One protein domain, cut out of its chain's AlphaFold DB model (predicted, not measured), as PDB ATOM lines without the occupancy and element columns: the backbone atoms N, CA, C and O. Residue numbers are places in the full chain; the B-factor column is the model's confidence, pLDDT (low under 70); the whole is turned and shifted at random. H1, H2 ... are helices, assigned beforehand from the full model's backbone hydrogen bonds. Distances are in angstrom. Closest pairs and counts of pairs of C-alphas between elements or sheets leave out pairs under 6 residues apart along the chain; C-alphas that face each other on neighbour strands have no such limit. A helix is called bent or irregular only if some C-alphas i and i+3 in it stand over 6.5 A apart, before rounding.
ATOM      1  N   MET A   2     148.107 174.086  95.825       67.75
ATOM      2  CA  MET A   2     149.182 173.473  96.604       67.75
ATOM      3  C   MET A   2     150.264 174.527  96.878       67.75
ATOM      4  O   MET A   2     150.449 175.425  96.055       67.75
ATOM      5  N   SER A   3     150.912 174.494  98.044       78.44
ATOM      6  CA  SER A   3     151.980 175.457  98.327       78.44
ATOM      7  C   SER A   3     153.259 175.066  97.579       78.44
ATOM      8  O   SER A   3     153.526 173.884  97.375       78.44
ATOM      9  N   THR A   4     154.103 176.037  97.223       81.06
ATOM     10  CA  THR A   4     155.410 175.766  96.586       81.06
ATOM     11  C   THR A   4     156.322 174.891  97.458       81.06
ATOM     12  O   THR A   4     157.230 174.233  96.957       81.06
ATOM     13  N   ASN A   5     156.095 174.873  98.776       84.12
ATOM     14  CA  ASN A   5     156.813 173.993  99.694       84.12
ATOM     15  C   ASN A   5     156.314 172.544  99.596       84.12
ATOM     16  O   ASN A   5     157.140 171.637  99.579       84.12
ATOM     17  N   ASP A   6     155.001 172.327  99.468       87.38
ATOM     18  CA  ASP A   6     154.429 170.987  99.280       87.38
ATOM     19  C   ASP A   6     154.919 170.346  97.974       87.38
ATOM     20  O   ASP A   6     155.286 169.176  97.971       87.38
ATOM     21  N   GLU A   7     154.993 171.113  96.879       89.88
ATOM     22  CA  GLU A   7     155.519 170.636  95.587       89.88
ATOM     23  C   GLU A   7     156.962 170.127  95.704       89.88
ATOM     24  O   GLU A   7     157.283 169.041  95.224       89.88
ATOM     25  N   LYS A   8     157.825 170.878  96.398       90.69
ATOM     26  CA  LYS A   8     159.222 170.480  96.627       90.69
ATOM     27  C   LYS A   8     159.333 169.237  97.503       90.69
ATOM     28  O   LYS A   8     160.173 168.382  97.240       90.69
ATOM     29  N   ILE A   9     158.508 169.137  98.546       91.25
ATOM     30  CA  ILE A   9     158.500 167.969  99.433       91.25
ATOM     31  C   ILE A   9     158.049 166.725  98.666       91.25
ATOM     32  O   ILE A   9     158.696 165.687  98.773       91.25
ATOM     33  N   LEU A  10     156.989 166.826  97.862       92.94
ATOM     34  CA  LEU A  10     156.515 165.712  97.039       92.94
ATOM     35  C   LEU A  10     157.586 165.252  96.050       92.94
ATOM     36  O   LEU A  10     157.855 164.060  95.971       92.94
ATOM     37  N   GLN A  11     158.278 166.185  95.392       93.06
ATOM     38  CA  GLN A  11     159.377 165.845  94.487       93.06
ATOM     39  C   GLN A  11     160.509 165.080  95.195       93.06
ATOM     40  O   GLN A  11     161.094 164.162  94.621       93.06
ATOM     41  N   LEU A  12     160.821 165.436  96.446       93.56
ATOM     42  CA  LEU A  12     161.805 164.711  97.252       93.56
ATOM     43  C   LEU A  12     161.309 163.319  97.672       93.56
ATOM     44  O   LEU A  12     162.100 162.382  97.686       93.56
ATOM     45  N   LEU A  13     160.020 163.174  97.994       92.62
ATOM     46  CA  LEU A  13     159.415 161.893  98.381       92.62
ATOM     47  C   LEU A  13     159.226 160.929  97.200       92.62
ATOM     48  O   LEU A  13     159.189 159.721  97.403       92.62
ATOM     49  N   GLU A  14     159.123 161.443  95.974       92.31
ATOM     50  CA  GLU A  14     159.051 160.645  94.739       92.31
ATOM     51  C   GLU A  14     160.429 160.172  94.242       92.31
ATOM     52  O   GLU A  14     160.523 159.369  93.312       92.31
ATOM     53  N   SER A  15     161.515 160.648  94.856       92.38
ATOM     54  CA  SER A  15     162.880 160.256  94.510       92.38
ATOM     55  C   SER A  15     163.182 158.804  94.894       92.38
ATOM     56  O   SER A  15     162.858 158.354  95.988       92.38
ATOM     57  N   SER A  16     163.928 158.098  94.039       89.12
ATOM     58  CA  SER A  16     164.455 156.760  94.338       89.12
ATOM     59  C   SER A  16     165.644 156.759  95.307       89.12
ATOM     60  O   SER A  16     165.989 155.708  95.837       89.12
ATOM     61  N   ASP A  17     166.308 157.904  95.511       91.75
ATOM     62  CA  ASP A  17     167.389 158.049  96.498       91.75
ATOM     63  C   ASP A  17     166.812 158.175  97.926       91.75
ATOM     64  O   ASP A  17     166.128 159.170  98.207       91.75
ATOM     65  N   PRO A  18     167.120 157.239  98.851       89.19
ATOM     66  CA  PRO A  18     166.672 157.297 100.242       89.19
ATOM     67  C   PRO A  18     167.042 158.596 100.968       89.19
ATOM     68  O   PRO A  18     166.306 159.033 101.851       89.19
ATOM     69  N   LYS A  19     168.147 159.251 100.587       92.69
ATOM     70  CA  LYS A  19     168.579 160.515 101.206       92.69
ATOM     71  C   LYS A  19     167.625 161.664 100.903       92.69
ATOM     72  O   LYS A  19     167.427 162.528 101.754       92.69
ATOM     73  N   ASN A  20     167.026 161.676  99.713       94.12
ATOM     74  CA  ASN A  20     166.047 162.697  99.340       94.12
ATOM     75  C   ASN A  20     164.744 162.505 100.118       94.12
ATOM     76  O   ASN A  20     164.198 163.479 100.636       94.12
ATOM     77  N   ILE A  21     164.305 161.253 100.279       93.00
ATOM     78  CA  ILE A  21     163.164 160.913 101.133       93.00
ATOM     79  C   ILE A  21     163.456 161.378 102.565       93.00
ATOM     80  O   ILE A  21     162.670 162.117 103.150       93.00
ATOM     81  N   GLU A  22     164.620 161.039 103.119       93.12
ATOM     82  CA  GLU A  22     165.009 161.442 104.473       93.12
ATOM     83  C   GLU A  22     165.065 162.973 104.649       93.12
ATOM     84  O   GLU A  22     164.599 163.501 105.662       93.12
ATOM     85  N   LEU A  23     165.552 163.709 103.645       93.31
ATOM     86  CA  LEU A  23     165.535 165.174 103.633       93.31
ATOM     87  C   LEU A  23     164.105 165.736 103.652       93.31
ATOM     88  O   LEU A  23     163.840 166.706 104.364       93.31
ATOM     89  N   ALA A  24     163.170 165.123 102.923       93.56
ATOM     90  CA  ALA A  24     161.764 165.520 102.949       93.56
ATOM     91  C   ALA A  24     161.182 165.442 104.371       93.56
ATOM     92  O   ALA A  24     160.525 166.381 104.826       93.56
ATOM     93  N   PHE A  25     161.494 164.371 105.107       93.75
ATOM     94  CA  PHE A  25     161.085 164.215 106.505       93.75
ATOM     95  C   PHE A  25     161.699 165.280 107.422       93.75
ATOM     96  O   PHE A  25     160.992 165.855 108.253       93.75
ATOM     97  N   GLN A  26     162.984 165.605 107.246       92.69
ATOM     98  CA  GLN A  26     163.643 166.676 108.005       92.69
ATOM     99  C   GLN A  26     162.978 168.042 107.776       92.69
ATOM    100  O   GLN A  26     162.771 168.801 108.725       92.69
ATOM    101  N   LEU A  27     162.603 168.350 106.528       90.94
ATOM    102  CA  LEU A  27     161.900 169.590 106.182       90.94
ATOM    103  C   LEU A  27     160.512 169.660 106.832       90.94
ATOM    104  O   LEU A  27     160.132 170.715 107.351       90.94
ATOM    105  N   CYS A  28     159.792 168.537 106.839       89.69
ATOM    106  CA  CYS A  28     158.474 168.410 107.457       89.69
ATOM    107  C   CYS A  28     158.530 168.576 108.983       89.69
ATOM    108  O   CYS A  28     157.712 169.304 109.544       89.69
ATOM    109  N   ALA A  29     159.518 167.966 109.645       87.81
ATOM    110  CA  ALA A  29     159.715 168.063 111.094       87.81
ATOM    111  C   ALA A  29     160.210 169.449 111.550       87.81
ATOM    112  O   ALA A  29     159.918 169.890 112.662       87.81
ATOM    113  N   GLY A  30     160.988 170.127 110.702       83.12
ATOM    114  CA  GLY A  30     161.648 171.390 111.019       83.12
ATOM    115  C   GLY A  30     160.864 172.627 110.582       83.12
ATOM    116  O   GLY A  30     160.015 173.143 111.308       83.12
ATOM    117  N   ALA A  31     161.244 173.173 109.425       62.12
ATOM    118  CA  ALA A  31     160.907 174.535 109.016       62.12
ATOM    119  C   ALA A  31     159.483 174.696 108.470       62.12
ATOM    120  O   ALA A  31     158.919 175.784 108.566       62.12
ATOM    121  N   VAL A  32     158.907 173.641 107.887       64.38
ATOM    122  CA  VAL A  32     157.620 173.752 107.193       64.38
ATOM    123  C   VAL A  32     156.459 173.692 108.188       64.38
ATOM    124  O   VAL A  32     155.546 174.501 108.049       64.38
ATOM    125  N   LYS A  33     156.526 172.826 109.219       66.94
ATOM    126  CA  LYS A  33     155.542 172.565 110.310       66.94
ATOM    127  C   LYS A  33     154.082 172.296 109.898       66.94
ATOM    128  O   LYS A  33     153.348 171.670 110.656       66.94
ATOM    129  N   HIS A  34     153.669 172.733 108.716       78.94
ATOM    130  CA  HIS A  34     152.351 172.612 108.123       78.94
ATOM    131  C   HIS A  34     152.530 172.318 106.632       78.94
ATOM    132  O   HIS A  34     152.891 173.198 105.853       78.94
ATOM    133  N   TYR A  35     152.292 171.067 106.256       89.44
ATOM    134  CA  TYR A  35     152.257 170.600 104.873       89.44
ATOM    135  C   TYR A  35     150.852 170.093 104.530       89.44
ATOM    136  O   TYR A  35     150.038 169.785 105.407       89.44
ATOM    137  N   GLY A  36     150.539 170.059 103.238       89.50
ATOM    138  CA  GLY A  36     149.226 169.668 102.734       89.50
ATOM    139  C   GLY A  36     148.896 168.184 102.933       89.50
ATOM    140  O   GLY A  36     149.763 167.343 103.169       89.50
ATOM    141  N   LYS A  37     147.614 167.838 102.751       90.31
ATOM    142  CA  LYS A  37     147.115 166.455 102.878       90.31
ATOM    143  C   LYS A  37     147.809 165.463 101.941       90.31
ATOM    144  O   LYS A  37     147.932 164.298 102.298       90.31
ATOM    145  N   GLU A  38     148.244 165.898 100.760       92.06
ATOM    146  CA  GLU A  38     148.928 164.999  99.821       92.06
ATOM    147  C   GLU A  38     150.344 164.650 100.278       92.06
ATOM    148  O   GLU A  38     150.719 163.484 100.220       92.06
ATOM    149  N   VAL A  39     151.087 165.609 100.843       93.06
ATOM    150  CA  VAL A  39     152.375 165.327 101.493       93.06
ATOM    151  C   VAL A  39     152.173 164.344 102.647       93.06
ATOM    152  O   VAL A  39     152.870 163.334 102.707       93.06
ATOM    153  N   ALA A  40     151.175 164.585 103.508       92.50
ATOM    154  CA  ALA A  40     150.862 163.705 104.635       92.50
ATOM    155  C   ALA A  40     150.632 162.251 104.185       92.50
ATOM    156  O   ALA A  40     151.268 161.339 104.705       92.50
ATOM    157  N   LYS A  41     149.810 162.026 103.152       93.25
ATOM    158  CA  LYS A  41     149.562 160.679 102.607       93.25
ATOM    159  C   LYS A  41     150.825 159.982 102.104       93.25
ATOM    160  O   LYS A  41     150.913 158.761 102.195       93.25
ATOM    161  N   VAL A  42     151.773 160.719 101.522       94.50
ATOM    162  CA  VAL A  42     153.029 160.127 101.039       94.50
ATOM    163  C   VAL A  42     153.970 159.831 102.207       94.50
ATOM    164  O   VAL A  42     154.556 158.752 102.231       94.50
ATOM    165  N   LEU A  43     154.058 160.718 103.206       93.25
ATOM    166  CA  LEU A  43     154.836 160.476 104.429       93.25
ATOM    167  C   LEU A  43     154.359 159.219 105.163       93.25
ATOM    168  O   LEU A  43     155.182 158.399 105.554       93.25
ATOM    169  N   GLN A  44     153.041 159.029 105.283       93.25
ATOM    170  CA  GLN A  44     152.426 157.879 105.962       93.25
ATOM    171  C   GLN A  44     152.800 156.515 105.351       93.25
ATOM    172  O   GLN A  44     152.616 155.498 106.007       93.25
ATOM    173  N   LYS A  45     153.368 156.473 104.135       91.81
ATOM    174  CA  LYS A  45     153.921 155.243 103.534       91.81
ATOM    175  C   LYS A  45     155.267 154.812 104.131       91.81
ATOM    176  O   LYS A  45     155.762 153.749 103.778       91.81
ATOM    177  N   TYR A  46     155.893 155.657 104.951       92.06
ATOM    178  CA  TYR A  46     157.181 155.396 105.590       92.06
ATOM    179  C   TYR A  46     157.026 155.489 107.110       92.06
ATOM    180  O   TYR A  46     157.551 156.393 107.764       92.06
ATOM    181  N   GLU A  47     156.313 154.531 107.692       93.44
ATOM    182  CA  GLU A  47     155.902 154.514 109.097       93.44
ATOM    183  C   GLU A  47     157.098 154.672 110.049       93.44
ATOM    184  O   GLU A  47     157.050 155.437 111.015       93.44
ATOM    185  N   MET A  48     158.223 154.020 109.738       91.12
ATOM    186  CA  MET A  48     159.448 154.118 110.540       91.12
ATOM    187  C   MET A  48     160.115 155.498 110.458       91.12
ATOM    188  O   MET A  48     160.684 155.959 111.452       91.12
ATOM    189  N   LEU A  49     160.043 156.179 109.309       91.56
ATOM    190  CA  LEU A  49     160.549 157.548 109.173       91.56
ATOM    191  C   LEU A  49     159.618 158.550 109.865       91.56
ATOM    192  O   LEU A  49     160.115 159.479 110.502       91.56
ATOM    193  N   CYS A  50     158.299 158.323 109.835       93.00
ATOM    194  CA  CYS A  50     157.337 159.105 110.615       93.00
ATOM    195  C   CYS A  50     157.707 159.104 112.101       93.00
ATOM    196  O   CYS A  50     157.836 160.170 112.705       93.00
ATOM    197  N   VAL A  51     157.988 157.924 112.666       92.06
ATOM    198  CA  VAL A  51     158.439 157.809 114.059       92.06
ATOM    199  C   VAL A  51     159.804 158.465 114.272       92.06
ATOM    200  O   VAL A  51     159.968 159.224 115.226       92.06
ATOM    201  N   LYS A  52     160.779 158.216 113.386       91.38
ATOM    202  CA  LYS A  52     162.143 158.768 113.499       91.38
ATOM    203  C   LYS A  52     162.154 160.299 113.565       91.38
ATOM    204  O   LYS A  52     162.942 160.864 114.319       91.38
ATOM    205  N   TYR A  53     161.296 160.953 112.784       92.31
ATOM    206  CA  TYR A  53     161.244 162.412 112.667       92.31
ATOM    207  C   TYR A  53     160.105 163.068 113.454       92.31
ATOM    208  O   TYR A  53     160.011 164.293 113.469       92.31
ATOM    209  N   GLY A  54     159.258 162.282 114.123       92.00
ATOM    210  CA  GLY A  54     158.131 162.795 114.904       92.00
ATOM    211  C   GLY A  54     157.065 163.497 114.057       92.00
ATOM    212  O   GLY A  54     156.405 164.412 114.547       92.00
ATOM    213  N   VAL A  55     156.907 163.091 112.795       92.69
ATOM    214  CA  VAL A  55     155.872 163.596 111.875       92.69
ATOM    215  C   VAL A  55     154.736 162.585 111.769       92.69
ATOM    216  O   VAL A  55     154.958 161.391 111.954       92.69
ATOM    217  N   GLU A  56     153.516 163.042 111.473       93.81
ATOM    218  CA  GLU A  56     152.336 162.164 111.380       93.81
ATOM    219  C   GLU A  56     152.081 161.350 112.669       93.81
ATOM    220  O   GLU A  56     151.755 160.165 112.632       93.81
ATOM    221  N   LYS A  57     152.222 161.998 113.836       91.81
ATOM    222  CA  LYS A  57     152.075 161.350 115.150       91.81
ATOM    223  C   LYS A  57     150.733 160.663 115.349       91.81
ATOM    224  O   LYS A  57     150.702 159.500 115.741       91.81
ATOM    225  N   ASP A  58     149.643 161.350 115.031       91.75
ATOM    226  CA  ASP A  58     148.303 160.778 115.160       91.75
ATOM    227  C   ASP A  58     148.121 159.550 114.258       91.75
ATOM    228  O   ASP A  58     147.408 158.620 114.622       91.75
ATOM    229  N   PHE A  59     148.794 159.502 113.106       93.50
ATOM    230  CA  PHE A  59     148.760 158.343 112.220       93.50
ATOM    231  C   PHE A  59     149.474 157.140 112.846       93.50
ATOM    232  O   PHE A  59     148.834 156.114 113.071       93.50
ATOM    233  N   TYR A  60     150.765 157.250 113.186       92.62
ATOM    234  CA  TYR A  60     151.509 156.076 113.664       92.62
ATOM    235  C   TYR A  60     151.075 155.630 115.066       92.62
ATOM    236  O   TYR A  60     151.208 154.457 115.410       92.62
ATOM    237  N   GLN A  61     150.511 156.529 115.880       92.38
ATOM    238  CA  GLN A  61     149.927 156.154 117.169       92.38
ATOM    239  C   GLN A  61     148.636 155.346 117.021       92.38
ATOM    240  O   GLN A  61     148.322 154.573 117.921       92.38
ATOM    241  N   ASN A  62     147.906 155.489 115.912       94.69
ATOM    242  CA  ASN A  62     146.693 154.722 115.607       94.69
ATOM    243  C   ASN A  62     146.940 153.555 114.640       94.69
ATOM    244  O   ASN A  62     145.995 152.869 114.263       94.69
ATOM    245  N   LEU A  63     148.190 153.317 114.244       96.06
ATOM    246  CA  LEU A  63     148.533 152.225 113.345       96.06
ATOM    247  C   LEU A  63     148.362 150.873 114.050       96.06
ATOM    248  O   LEU A  63     148.966 150.621 115.094       96.06
TER     249      LEU A  63
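Overview. This is residues 2 to 63 of the 259 residues of an uncharacterized protein of Microscillaceae bacterium (UniProt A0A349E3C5). A long helix, H2, and H1 fold against each other as a helical hairpin that makes one end of a small, compact body, and three shorter helices continue from it: H3 packs on H1, H4 packs on H2 at a steep angle, and H5 packs on H4 at the far end. The centres of H1, H2 and H3 make a triangle, and the longest axis runs from the H1 end to the H5 end. The printed part has 62 residues, with five named helices in the order H1, H2, H3, H4, H5 and no named strand; the class is all helix, with 44 residues in named elements. The whole is compact, with a radius of gyration of the C-alphas of 10.5 A, and its outline is rounded, spanning 29 by 23 by 18 A.

Arrangement. The longest helix is H2, residues 18 to 32. It touches H1, residues 4 to 13, with 11 pairs of C-alphas within 8 A, and the closest C-alphas are those of Leu 13 and Ile 21, 4.8 A apart. Their lines stand at a shallow tilt of 29 degrees, opposite ways, and the two form a helical hairpin. H1 also touches H3, residues 37 to 43, at a shallow tilt of 26 degrees, the same way; the closest C-alphas, those of Leu 10 and Val 39, are 6.1 A apart. H2 and H3 are close but not clearly touching, with their closest C-alphas, those of Phe 25 and Leu 43, 7.6 A apart, at a steep tilt of 44 degrees, opposite ways. H2 touches H4, residues 47 to 53, at a steep tilt of 54 degrees, the same way; the closest C-alphas are those of Ala 29 and Tyr 53, 6.1 A apart. H3 and H4 are close but not clearly touching, about perpendicular at 84 degrees, with the C-alphas of Leu 43 and Cys 50 the closest at 6.8 A. H4 touches H5, residues 57 to 61, where the C-alphas of Glu 47 and Tyr 60 are the closest at 6.5 A. H5 is apart from H1, H2 and H3, and H1 is apart from H4. Of the three touching pairs with a tilt, two are at a shallow tilt, and the helix packing is only just mostly aligned, with lines running at small angles. In H1, H3, H4 and H5 every O i to N i+4 pair is within hydrogen-bond range, and in H2 10 of 11 are.

Along the chain. H2 begins at C-alpha 18, at (166.672, 157.297, 100.242), and is 20.0 A long from first to last C-alpha. H2 is irregular: C-alphas 29 and 32 are 7.2 A apart. H1 is 14.6 A long and begins at C-alpha 4, at (155.410, 175.766, 96.586). H3 is 9.9 A long and H4 10.2 A. H5, 6.0 A long, ends at C-alpha 61, at (149.927, 156.154, 117.169).

Size, cuts and confidence. The two C-alphas farthest apart are those of Thr 4 and Leu 63, at 29.7 A, and the C-alphas of the first and last printed residues, Met 2 and Leu 63, are 27.1 A apart. The printed part has no cut, and the links H1 to H2, H2 to H3, H3 to H4 and H4 to H5 are tight. The mean pLDDT of the printed part is 89.5; residue 2 and residues 31 to 33, of which 31 and 32 belong to H2, are under 70.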